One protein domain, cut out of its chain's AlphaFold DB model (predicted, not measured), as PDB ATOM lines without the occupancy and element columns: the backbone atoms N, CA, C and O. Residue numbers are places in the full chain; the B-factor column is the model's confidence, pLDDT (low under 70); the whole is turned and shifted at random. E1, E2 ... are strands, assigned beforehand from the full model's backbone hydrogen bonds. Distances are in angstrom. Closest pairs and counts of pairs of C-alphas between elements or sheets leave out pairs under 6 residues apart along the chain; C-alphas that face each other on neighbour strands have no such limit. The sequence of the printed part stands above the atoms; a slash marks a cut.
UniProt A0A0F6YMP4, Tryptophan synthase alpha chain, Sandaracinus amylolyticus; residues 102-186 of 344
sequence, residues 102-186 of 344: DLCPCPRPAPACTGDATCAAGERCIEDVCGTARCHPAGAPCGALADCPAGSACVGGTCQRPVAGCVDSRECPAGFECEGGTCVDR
ATOM      1  N   ASP A 102     131.670 165.305  57.562       63.22
ATOM      2  CA  ASP A 102     132.644 165.525  56.483       63.22
ATOM      3  C   ASP A 102     134.047 165.951  56.962       63.22
ATOM      4  O   ASP A 102     135.051 165.389  56.541       63.22
ATOM      5  N   LEU A 103     134.164 166.861  57.931       75.12
ATOM      6  CA  LEU A 103     135.466 167.336  58.436       75.12
ATOM      7  C   LEU A 103     136.216 166.370  59.373       75.12
ATOM      8  O   LEU A 103     137.321 166.693  59.831       75.12
ATOM      9  N   CYS A 104     135.617 165.225  59.695       75.19
ATOM     10  CA  CYS A 104     136.127 164.220  60.617       75.19
ATOM     11  C   CYS A 104     136.485 162.942  59.861       75.19
ATOM     12  O   CYS A 104     135.589 162.164  59.530       75.19
ATOM     13  N   PRO A 105     137.779 162.688  59.604       63.88
ATOM     14  CA  PRO A 105     138.159 161.562  58.777       63.88
ATOM     15  C   PRO A 105     137.801 160.214  59.400       63.88
ATOM     16  O   PRO A 105     138.070 159.987  60.583       63.88
ATOM     17  N   CYS A 106     137.226 159.315  58.593       58.72
ATOM     18  CA  CYS A 106     136.838 157.961  58.997       58.72
ATOM     19  C   CYS A 106     137.467 156.888  58.071       58.72
ATOM     20  O   CYS A 106     137.426 157.049  56.852       58.72
ATOM     21  N   PRO A 107     138.045 155.792  58.623       58.56
ATOM     22  CA  PRO A 107     138.260 155.540  60.052       58.56
ATOM     23  C   PRO A 107     139.308 156.508  60.612       58.56
ATOM     24  O   PRO A 107     140.283 156.787  59.923       58.56
ATOM     25  N   ARG A 108     139.094 157.024  61.834       57.00
ATOM     26  CA  ARG A 108     139.928 158.063  62.473       57.00
ATOM     27  C   ARG A 108     141.414 157.676  62.389       57.00
ATOM     28  O   ARG A 108     141.844 156.820  63.162       57.00
ATOM     29  N   PRO A 109     142.202 158.253  61.462       54.16
ATOM     30  CA  PRO A 109     143.534 157.732  61.170       54.16
ATOM     31  C   PRO A 109     144.597 158.278  62.134       54.16
ATOM     32  O   PRO A 109     145.697 157.737  62.194       54.16
ATOM     33  N   ALA A 110     144.273 159.320  62.908       57.84
ATOM     34  CA  ALA A 110     145.157 159.891  63.917       57.84
ATOM     35  C   ALA A 110     144.735 159.432  65.326       57.84
ATOM     36  O   ALA A 110     143.559 159.582  65.676       57.84
ATOM     37  N   PRO A 111     145.653 158.898  66.156       61.72
ATOM     38  CA  PRO A 111     145.362 158.688  67.567       61.72
ATOM     39  C   PRO A 111     145.042 160.038  68.217       61.72
ATOM     40  O   PRO A 111     145.669 161.051  67.901       61.72
ATOM     41  N   ALA A 112     144.069 160.047  69.130       78.44
ATOM     42  CA  ALA A 112     143.820 161.218  69.958       78.44
ATOM     43  C   ALA A 112     145.126 161.616  70.663       78.44
ATOM     44  O   ALA A 112     145.801 160.774  71.264       78.44
ATOM     45  N   CYS A 113     145.500 162.883  70.553       86.56
ATOM     46  CA  CYS A 113     146.718 163.407  71.149       86.56
ATOM     47  C   CYS A 113     146.421 163.925  72.563       86.56
ATOM     48  O   CYS A 113     145.301 164.321  72.881       86.56
ATOM     49  N   THR A 114     147.429 163.915  73.436       87.38
ATOM     50  CA  THR A 114     147.319 164.467  74.808       87.38
ATOM     51  C   THR A 114     148.193 165.707  75.015       87.38
ATOM     52  O   THR A 114     148.209 166.290  76.095       87.38
ATOM     53  N   GLY A 115     148.915 166.117  73.968       86.81
ATOM     54  CA  GLY A 115     149.767 167.299  73.909       86.81
ATOM     55  C   GLY A 115     150.672 167.264  72.676       86.81
ATOM     56  O   GLY A 115     150.817 166.219  72.039       86.81
ATOM     57  N   ASP A 116     151.310 168.386  72.348       85.81
ATOM     58  CA  ASP A 116     152.120 168.540  71.125       85.81
ATOM     59  C   ASP A 116     153.232 167.486  70.995       85.81
ATOM     60  O   ASP A 116     153.536 167.028  69.899       85.81
ATOM     61  N   ALA A 117     153.785 167.016  72.119       85.75
ATOM     62  CA  ALA A 117     154.822 165.981  72.148       85.75
ATOM     63  C   ALA A 117     154.365 164.605  71.621       85.75
ATOM     64  O   ALA A 117     155.203 163.739  71.378       85.75
ATOM     65  N   THR A 118     153.053 164.384  71.486       88.38
ATOM     66  CA  THR A 118     152.491 163.154  70.901       88.38
ATOM     67  C   THR A 118     152.320 163.230  69.384       88.38
ATOM     68  O   THR A 118     152.047 162.206  68.761       88.38
ATOM     69  N   CYS A 119     152.512 164.411  68.797       86.62
ATOM     70  CA  CYS A 119     152.388 164.651  67.367       86.62
ATOM     71  C   CYS A 119     153.746 164.624  66.661       86.62
ATOM     72  O   CYS A 119     154.802 164.700  67.299       86.62
ATOM     73  N   ALA A 120     153.735 164.473  65.333       86.12
ATOM     74  CA  ALA A 120     154.968 164.499  64.560       86.12
ATOM     75  C   ALA A 120     155.619 165.893  64.607       86.12
ATOM     76  O   ALA A 120     155.000 166.898  64.960       86.12
ATOM     77  N   ALA A 121     156.899 165.967  64.238       83.50
ATOM     78  CA  ALA A 121     157.583 167.250  64.143       83.50
ATOM     79  C   ALA A 121     156.847 168.172  63.157       83.50
ATOM     80  O   ALA A 121     156.660 167.828  61.993       83.50
ATOM     81  N   GLY A 122     156.468 169.357  63.636       80.69
ATOM     82  CA  GLY A 122     155.685 170.325  62.873       80.69
ATOM     83  C   GLY A 122     154.172 170.140  62.939       80.69
ATOM     84  O   GLY A 122     153.452 170.760  62.159       80.69
ATOM     85  N   GLU A 123     153.691 169.354  63.898       87.12
ATOM     86  CA  GLU A 123     152.283 169.252  64.253       87.12
ATOM     87  C   GLU A 123     152.035 169.719  65.694       87.12
ATOM     88  O   GLU A 123     152.939 169.732  66.531       87.12
ATOM     89  N   ARG A 124     150.793 170.107  65.984       87.75
ATOM     90  CA  ARG A 124     150.312 170.456  67.324       87.75
ATOM     91  C   ARG A 124     149.044 169.691  67.654       87.75
ATOM     92  O   ARG A 124     148.268 169.336  66.768       87.75
ATOM     93  N   CYS A 125     148.843 169.467  68.943       89.44
ATOM     94  CA  CYS A 125     147.671 168.803  69.473       89.44
ATOM     95  C   CYS A 125     146.566 169.830  69.726       89.44
ATOM     96  O   CYS A 125     146.663 170.633  70.654       89.44
ATOM     97  N   ILE A 126     145.530 169.825  68.888       87.81
ATOM     98  CA  ILE A 126     144.463 170.830  68.917       87.81
ATOM     99  C   ILE A 126     143.113 170.116  68.947       87.81
ATOM    100  O   ILE A 126     142.902 169.141  68.221       87.81
ATOM    101  N   GLU A 127     142.208 170.590  69.806       86.00
ATOM    102  CA  GLU A 127     140.808 170.163  69.797       86.00
ATOM    103  C   GLU A 127     140.098 170.725  68.566       86.00
ATOM    104  O   GLU A 127     140.265 171.881  68.188       86.00
ATOM    105  N   ASP A 128     139.297 169.889  67.925       80.75
ATOM    106  CA  ASP A 128     138.712 170.194  66.630       80.75
ATOM    107  C   ASP A 128     137.221 169.851  66.574       80.75
ATOM    108  O   ASP A 128     136.589 169.449  67.558       80.75
ATOM    109  N   VAL A 129     136.644 169.998  65.383       77.19
ATOM    110  CA  VAL A 129     135.242 169.716  65.065       77.19
ATOM    111  C   VAL A 129     134.760 168.300  65.441       77.19
ATOM    112  O   VAL A 129     133.566 168.080  65.635       77.19
ATOM    113  N   CYS A 130     135.664 167.350  65.650       76.94
ATOM    114  CA  CYS A 130     135.342 165.979  66.039       76.94
ATOM    115  C   CYS A 130     135.222 165.792  67.558       76.94
ATOM    116  O   CYS A 130     134.905 164.693  68.007       76.94
ATOM    117  N   GLY A 131     135.457 166.847  68.352       76.12
ATOM    118  CA  GLY A 131     135.359 166.805  69.817       76.12
ATOM    119  C   GLY A 131     136.473 165.995  70.484       76.12
ATOM    120  O   GLY A 131     136.346 165.573  71.629       76.12
ATOM    121  N   THR A 132     137.557 165.737  69.753       79.44
ATOM    122  CA  THR A 132     138.745 165.032  70.238       79.44
ATOM    123  C   THR A 132     139.979 165.783  69.782       79.44
ATOM    124  O   THR A 132     140.039 166.187  68.626       79.44
ATOM    125  N   ALA A 133     140.973 165.935  70.653       86.06
ATOM    126  CA  ALA A 133     142.241 166.524  70.249       86.06
ATOM    127  C   ALA A 133     142.989 165.590  69.291       86.06
ATOM    128  O   ALA A 133     143.177 164.406  69.589       86.06
ATOM    129  N   ARG A 134     143.435 166.122  68.152       85.56
ATOM    130  CA  ARG A 134     144.270 165.402  67.182       85.56
ATOM    131  C   ARG A 134     145.466 166.240  66.757       85.56
ATOM    132  O   ARG A 134     145.534 167.441  67.013       85.56
ATOM    133  N   CYS A 135     146.401 165.584  66.087       86.81
ATOM    134  CA  CYS A 135     147.550 166.245  65.496       86.81
ATOM    135  C   CYS A 135     147.140 166.977  64.214       86.81
ATOM    136  O   CYS A 135     146.601 166.374  63.286       86.81
ATOM    137  N   HIS A 136     147.377 168.284  64.190       85.94
ATOM    138  CA  HIS A 136     147.215 169.146  63.021       85.94
ATOM    139  C   HIS A 136     148.547 169.797  62.672       85.94
ATOM    140  O   HIS A 136     149.375 169.959  63.570       85.94
ATOM    141  N   PRO A 137     148.753 170.249  61.423       87.88
ATOM    142  CA  PRO A 137     149.893 171.091  61.087       87.88
ATOM    143  C   PRO A 137     150.027 172.256  62.070       87.88
ATOM    144  O   PRO A 137     149.043 172.886  62.447       87.88
ATOM    145  N   ALA A 138     151.252 172.550  62.491       87.81
ATOM    146  CA  ALA A 138     151.507 173.511  63.557       87.81
ATOM    147  C   ALA A 138     151.198 174.974  63.190       87.81
ATOM    148  O   ALA A 138     151.289 175.821  64.076       87.81
ATOM    149  N   GLY A 139     150.863 175.262  61.931       89.62
ATOM    150  CA  GLY A 139     150.481 176.581  61.443       89.62
ATOM    151  C   GLY A 139     150.073 176.573  59.971       89.62
ATOM    152  O   GLY A 139     149.970 175.518  59.337       89.62
ATOM    153  N   ALA A 140     149.879 177.768  59.424       86.88
ATOM    154  CA  ALA A 140     149.651 178.009  58.008       86.88
ATOM    155  C   ALA A 140     150.844 177.569  57.146       86.88
ATOM    156  O   ALA A 140     151.978 177.617  57.629       86.88
ATOM    157  N   PRO A 141     150.635 177.226  55.860       84.62
ATOM    158  CA  PRO A 141     151.742 176.969  54.950       84.62
ATOM    159  C   PRO A 141     152.610 178.211  54.726       84.62
ATOM    160  O   PRO A 141     152.115 179.339  54.692       84.62
ATOM    161  N   CYS A 142     153.903 177.981  54.531       87.00
ATOM    162  CA  CYS A 142     154.901 179.002  54.230       87.00
ATOM    163  C   CYS A 142     155.999 178.443  53.318       87.00
ATOM    164  O   CYS A 142     156.300 177.247  53.346       87.00
ATOM    165  N   GLY A 143     156.627 179.318  52.531       85.19
ATOM    166  CA  GLY A 143     157.828 179.001  51.754       85.19
ATOM    167  C   GLY A 143     159.111 179.528  52.400       85.19
ATOM    168  O   GLY A 143     160.182 178.947  52.216       85.19
ATOM    169  N   ALA A 144     159.017 180.612  53.171       85.75
ATOM    170  CA  ALA A 144     160.138 181.264  53.832       85.75
ATOM    171  C   ALA A 144     159.728 181.905  55.167       85.75
ATOM    172  O   ALA A 144     158.552 182.076  55.470       85.75
ATOM    173  N   LEU A 145     160.725 182.312  55.963       87.25
ATOM    174  CA  LEU A 145     160.518 183.006  57.242       87.25
ATOM    175  C   LEU A 145     159.621 184.246  57.108       87.25
ATOM    176  O   LEU A 145     158.831 184.514  58.004       87.25
ATOM    177  N   ALA A 146     159.748 184.979  56.000       85.88
ATOM    178  CA  ALA A 146     158.994 186.206  55.766       85.88
ATOM    179  C   ALA A 146     157.477 185.972  55.697       85.88
ATOM    180  O   ALA A 146     156.729 186.864  56.073       85.88
ATOM    181  N   ASP A 147     157.025 184.785  55.275       83.94
ATOM    182  CA  ASP A 147     155.594 184.454  55.184       83.94
ATOM    183  C   ASP A 147     154.931 184.338  56.565       83.94
ATOM    184  O   ASP A 147     153.705 184.400  56.685       83.94
ATOM    185  N   CYS A 148     155.742 184.178  57.613       89.88
ATOM    186  CA  CYS A 148     155.285 183.990  58.975       89.88
ATOM    187  C   CYS A 148     155.244 185.304  59.761       89.88
ATOM    188  O   CYS A 148     156.047 186.210  59.527       89.88
ATOM    189  N   PRO A 149     154.327 185.409  60.737       89.06
ATOM    190  CA  PRO A 149     154.240 186.568  61.609       89.06
ATOM    191  C   PRO A 149     155.511 186.735  62.447       89.06
ATOM    192  O   PRO A 149     156.280 185.793  62.674       89.06
ATOM    193  N   ALA A 150     155.723 187.958  62.931       89.19
ATOM    194  CA  ALA A 150     156.871 188.281  63.765       89.19
ATOM    195  C   ALA A 150     156.927 187.371  65.004       89.19
ATOM    196  O   ALA A 150     155.971 187.273  65.768       89.19
ATOM    197  N   GLY A 151     158.075 186.722  65.217       88.88
ATOM    198  CA  GLY A 151     158.269 185.773  66.318       88.88
ATOM    199  C   GLY A 151     157.985 184.309  65.965       88.88
ATOM    200  O   GLY A 151     158.277 183.441  66.787       88.88
ATOM    201  N   SER A 152     157.506 184.027  64.752       93.06
ATOM    202  CA  SER A 152     157.361 182.676  64.204       93.06
ATOM    203  C   SER A 152     158.429 182.353  63.154       93.06
ATOM    204  O   SER A 152     159.096 183.239  62.623       93.06
ATOM    205  N   ALA A 153     158.613 181.064  62.870       92.38
ATOM    206  CA  ALA A 153     159.551 180.552  61.880       92.38
ATOM    207  C   ALA A 153     158.862 179.607  60.892       92.38
ATOM    208  O   ALA A 153     157.995 178.829  61.279       92.38
ATOM    209  N   CYS A 154     159.288 179.632  59.629       91.62
ATOM    210  CA  CYS A 154     158.829 178.658  58.645       91.62
ATOM    211  C   CYS A 154     159.592 177.338  58.824       91.62
ATOM    212  O   CYS A 154     160.746 177.216  58.409       91.62
ATOM    213  N   VAL A 155     158.968 176.360  59.481       90.50
ATOM    214  CA  VAL A 155     159.566 175.063  59.816       90.50
ATOM    215  C   VAL A 155     158.722 173.959  59.195       90.50
ATOM    216  O   VAL A 155     157.510 173.910  59.378       90.50
ATOM    217  N   GLY A 156     159.350 173.080  58.410       85.88
ATOM    218  CA  GLY A 156     158.625 172.007  57.719       85.88
ATOM    219  C   GLY A 156     157.517 172.519  56.789       85.88
ATOM    220  O   GLY A 156     156.512 171.841  56.620       85.88
ATOM    221  N   GLY A 157     157.674 173.729  56.236       87.88
ATOM    222  CA  GLY A 157     156.679 174.363  55.366       87.88
ATOM    223  C   GLY A 157     155.462 174.934  56.095       87.88
ATOM    224  O   GLY A 157     154.481 175.252  55.432       87.88
ATOM    225  N   THR A 158     155.500 175.068  57.427       89.50
ATOM    226  CA  THR A 158     154.438 175.713  58.216       89.50
ATOM    227  C   THR A 158     154.976 176.778  59.165       89.50
ATOM    228  O   THR A 158     156.115 176.693  59.630       89.50
ATOM    229  N   CYS A 159     154.167 177.794  59.458       91.38
ATOM    230  CA  CYS A 159     154.527 178.849  60.396       91.38
ATOM    231  C   CYS A 159     154.404 178.374  61.842       91.38
ATOM    232  O   CYS A 159     153.313 178.162  62.365       91.38
ATOM    233  N   GLN A 160     155.545 178.218  62.503       91.75
ATOM    234  CA  GLN A 160     155.635 177.682  63.853       91.75
ATOM    235  C   GLN A 160     156.177 178.718  64.816       91.75
ATOM    236  O   GLN A 160     157.252 179.288  64.608       91.75
ATOM    237  N   ARG A 161     155.456 178.899  65.920       89.69
ATOM    238  CA  ARG A 161     155.906 179.732  67.026       89.69
ATOM    239  C   ARG A 161     156.651 178.873  68.049       89.69
ATOM    240  O   ARG A 161     156.141 177.817  68.418       89.69
ATOM    241  N   PRO A 162     157.811 179.314  68.567       83.88
ATOM    242  CA  PRO A 162     158.560 178.556  69.569       83.88
ATOM    243  C   PRO A 162     157.857 178.474  70.931       83.88
ATOM    244  O   PRO A 162     158.218 177.633  71.752       83.88
ATOM    245  N   VAL A 163     156.882 179.350  71.198       82.94
ATOM    246  CA  VAL A 163     156.079 179.329  72.426       82.94
ATOM    247  C   VAL A 163     154.662 178.851  72.129       82.94
ATOM    248  O   VAL A 163     154.101 179.180  71.080       82.94
ATOM    249  N   ALA A 164     154.089 178.100  73.073       81.56
ATOM    250  CA  ALA A 164     152.739 177.555  72.972       81.56
ATOM    251  C   ALA A 164     151.693 178.649  72.694       81.56
ATOM    252  O   ALA A 164     151.852 179.797  73.121       81.56
ATOM    253  N   GLY A 165     150.633 178.281  71.975       87.31
ATOM    254  CA  GLY A 165     149.586 179.200  71.525       87.31
ATOM    255  C   GLY A 165     149.943 179.973  70.254       87.31
ATOM    256  O   GLY A 165     150.888 179.621  69.540       87.31
ATOM    257  N   CYS A 166     149.186 181.040  70.007       91.62
ATOM    258  CA  CYS A 166     149.291 181.905  68.833       91.62
ATOM    259  C   CYS A 166     149.174 183.401  69.207       91.62
ATOM    260  O   CYS A 166     148.851 183.746  70.344       91.62
ATOM    261  N   VAL A 167     149.550 184.297  68.297       90.25
ATOM    262  CA  VAL A 167     149.252 185.747  68.294       90.25
ATOM    263  C   VAL A 167     148.632 186.190  66.968       90.25
ATOM    264  O   VAL A 167     148.078 187.276  66.886       90.25
ATOM    265  N   ASP A 168     148.751 185.357  65.938       89.62
ATOM    266  CA  ASP A 168     148.291 185.599  64.577       89.62
ATOM    267  C   ASP A 168     147.805 184.253  64.017       89.62
ATOM    268  O   ASP A 168     148.412 183.214  64.287       89.62
ATOM    269  N   SER A 169     146.708 184.241  63.257       88.25
ATOM    270  CA  SER A 169     146.117 183.001  62.729       88.25
ATOM    271  C   SER A 169     147.013 182.267  61.735       88.25
ATOM    272  O   SER A 169     146.827 181.075  61.519       88.25
ATOM    273  N   ARG A 170     148.050 182.909  61.180       88.62
ATOM    274  CA  ARG A 170     149.098 182.201  60.426       88.62
ATOM    275  C   ARG A 170     149.876 181.215  61.301       88.62
ATOM    276  O   ARG A 170     150.466 180.273  60.790       88.62
ATOM    277  N   GLU A 171     149.876 181.384  62.617       91.69
ATOM    278  CA  GLU A 171     150.475 180.431  63.561       91.69
ATOM    279  C   GLU A 171     149.537 179.261  63.890       91.69
ATOM    280  O   GLU A 171     149.915 178.379  64.664       91.69
ATOM    281  N   CYS A 172     148.332 179.260  63.315       91.06
ATOM    282  CA  CYS A 172     147.325 178.221  63.443       91.06
ATOM    283  C   CYS A 172     147.160 177.451  62.123       91.06
ATOM    284  O   CYS A 172     147.428 177.994  61.047       91.06
ATOM    285  N   PRO A 173     146.775 176.162  62.176       88.75
ATOM    286  CA  PRO A 173     146.499 175.393  60.970       88.75
ATOM    287  C   PRO A 173     145.424 176.066  60.109       88.75
ATOM    288  O   PRO A 173     144.575 176.803  60.605       88.75
ATOM    289  N   ALA A 174     145.421 175.790  58.806       85.06
ATOM    290  CA  ALA A 174     144.423 176.369  57.911       85.06
ATOM    291  C   ALA A 174     142.986 176.056  58.378       85.06
ATOM    292  O   ALA A 174     142.646 174.902  58.643       85.06
ATOM    293  N   GLY A 175     142.150 177.096  58.445       84.62
ATOM    294  CA  GLY A 175     140.781 177.015  58.962       84.62
ATOM    295  C   GLY A 175     140.658 177.164  60.485       84.62
ATOM    296  O   GLY A 175     139.546 177.125  61.003       84.62
ATOM    297  N   PHE A 176     141.770 177.347  61.195       88.69
ATOM    298  CA  PHE A 176     141.786 177.749  62.597       88.69
ATOM    299  C   PHE A 176     142.136 179.231  62.710       88.69
ATOM    300  O   PHE A 176     142.937 179.744  61.927       88.69
ATOM    301  N   GLU A 177     141.571 179.893  63.714       87.88
ATOM    302  CA  GLU A 177     141.819 181.307  64.003       87.88
ATOM    303  C   GLU A 177     142.465 181.474  65.375       87.88
ATOM    304  O   GLU A 177     142.254 180.672  66.289       87.88
ATOM    305  N   CYS A 178     143.302 182.499  65.511       90.31
ATOM    306  CA  CYS A 178     143.958 182.805  66.765       90.31
ATOM    307  C   CYS A 178     143.063 183.665  67.657       90.31
ATOM    308  O   CYS A 178     142.974 184.875  67.483       90.31
ATOM    309  N   GLU A 179     142.470 183.056  68.679       88.44
ATOM    310  CA  GLU A 179     141.570 183.740  69.604       88.44
ATOM    311  C   GLU A 179     142.061 183.576  71.038       88.44
ATOM    312  O   GLU A 179     142.304 182.468  71.521       88.44
ATOM    313  N   GLY A 180     142.267 184.697  71.734       87.06
ATOM    314  CA  GLY A 180     142.758 184.675  73.118       87.06
ATOM    315  C   GLY A 180     144.090 183.926  73.289       87.06
ATOM    316  O   GLY A 180     144.364 183.389  74.360       87.06
ATOM    317  N   GLY A 181     144.902 183.851  72.230       89.94
ATOM    318  CA  GLY A 181     146.175 183.131  72.210       89.94
ATOM    319  C   GLY A 181     146.073 181.623  71.958       89.94
ATOM    320  O   GLY A 181     147.086 180.931  72.087       89.94
ATOM    321  N   THR A 182     144.897 181.109  71.588       89.75
ATOM    322  CA  THR A 182     144.661 179.694  71.260       89.75
ATOM    323  C   THR A 182     144.126 179.558  69.837       89.75
ATOM    324  O   THR A 182     143.365 180.403  69.380       89.75
ATOM    325  N   CYS A 183     144.510 178.491  69.136       90.94
ATOM    326  CA  CYS A 183     143.946 178.176  67.825       90.94
ATOM    327  C   CYS A 183     142.553 177.558  67.989       90.94
ATOM    328  O   CYS A 183     142.437 176.425  68.456       90.94
ATOM    329  N   VAL A 184     141.515 178.300  67.614       88.88
ATOM    330  CA  VAL A 184     140.112 177.877  67.662       88.88
ATOM    331  C   VAL A 184     139.694 177.342  66.296       88.88
ATOM    332  O   VAL A 184     139.991 177.942  65.265       88.88
ATOM    333  N   ASP A 185     139.018 176.191  66.274       88.06
ATOM    334  CA  ASP A 185     138.527 175.584  65.035       88.06
ATOM    335  C   ASP A 185     137.347 176.385  64.465       88.06
ATOM    336  O   ASP A 185     136.242 176.376  65.022       88.06
ATOM    337  N   ARG A 186     137.585 177.059  63.339       88.31
ATOM    338  CA  ARG A 186     136.605 177.868  62.601       88.31
ATOM    339  C   ARG A 186     136.246 177.238  61.256       88.31
ATOM    340  O   ARG A 186     135.650 177.882  60.397       88.31
TER     341      ARG A 186
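What this domain is: This is residues 102 to 186 of the 344 residues of the protein "Tryptophan synthase alpha chain" of Sandaracinus amylolyticus (UniProt A0A0F6YMP4). With little regular structure, this loop-rich body has three small strand hairpins: E1-E2 near the middle, E3-E4 toward one end, E5-E6 to one side. The 85 printed residues include six named strands, E1 to E6 in chain order, in three antiparallel pairs, 24 residues in all, class all strand. It is compact, radius of gyration of the C-alphas 12.3 A, spanning 37 by 24 by 22 A.

How they stand to each other: Begin at hairpin E1, residues 123 to 127, and E2, 133 to 137: N 124 and O 136, 2.8 A apart, are within hydrogen-bond range. In hairpin E3, 153 to 155, and E4, 158 to 160, find N 153 and O 160, 2.8 A; in hairpin E5, 176 to 179, and E6, 182 to 185, N 177 and O 184, 3.0 A. The closest C-alphas of E1 and E6, Ile 126 and Cys 183, are 7.4 A apart; those of E2 and E4, Pro 137 and Thr 158, 7.1 A.

Where its parts are: Find C-alpha 123 at (152.283, 169.252, 64.253); E1 and E2 each measure 12.8 A. E6 ends at (138.527, 175.584, 65.035).

The domain as a whole: Links E2-E3 and E4-E5 are long; the printed part has no cut. Confidence is low at residues 102 and 105 to 111.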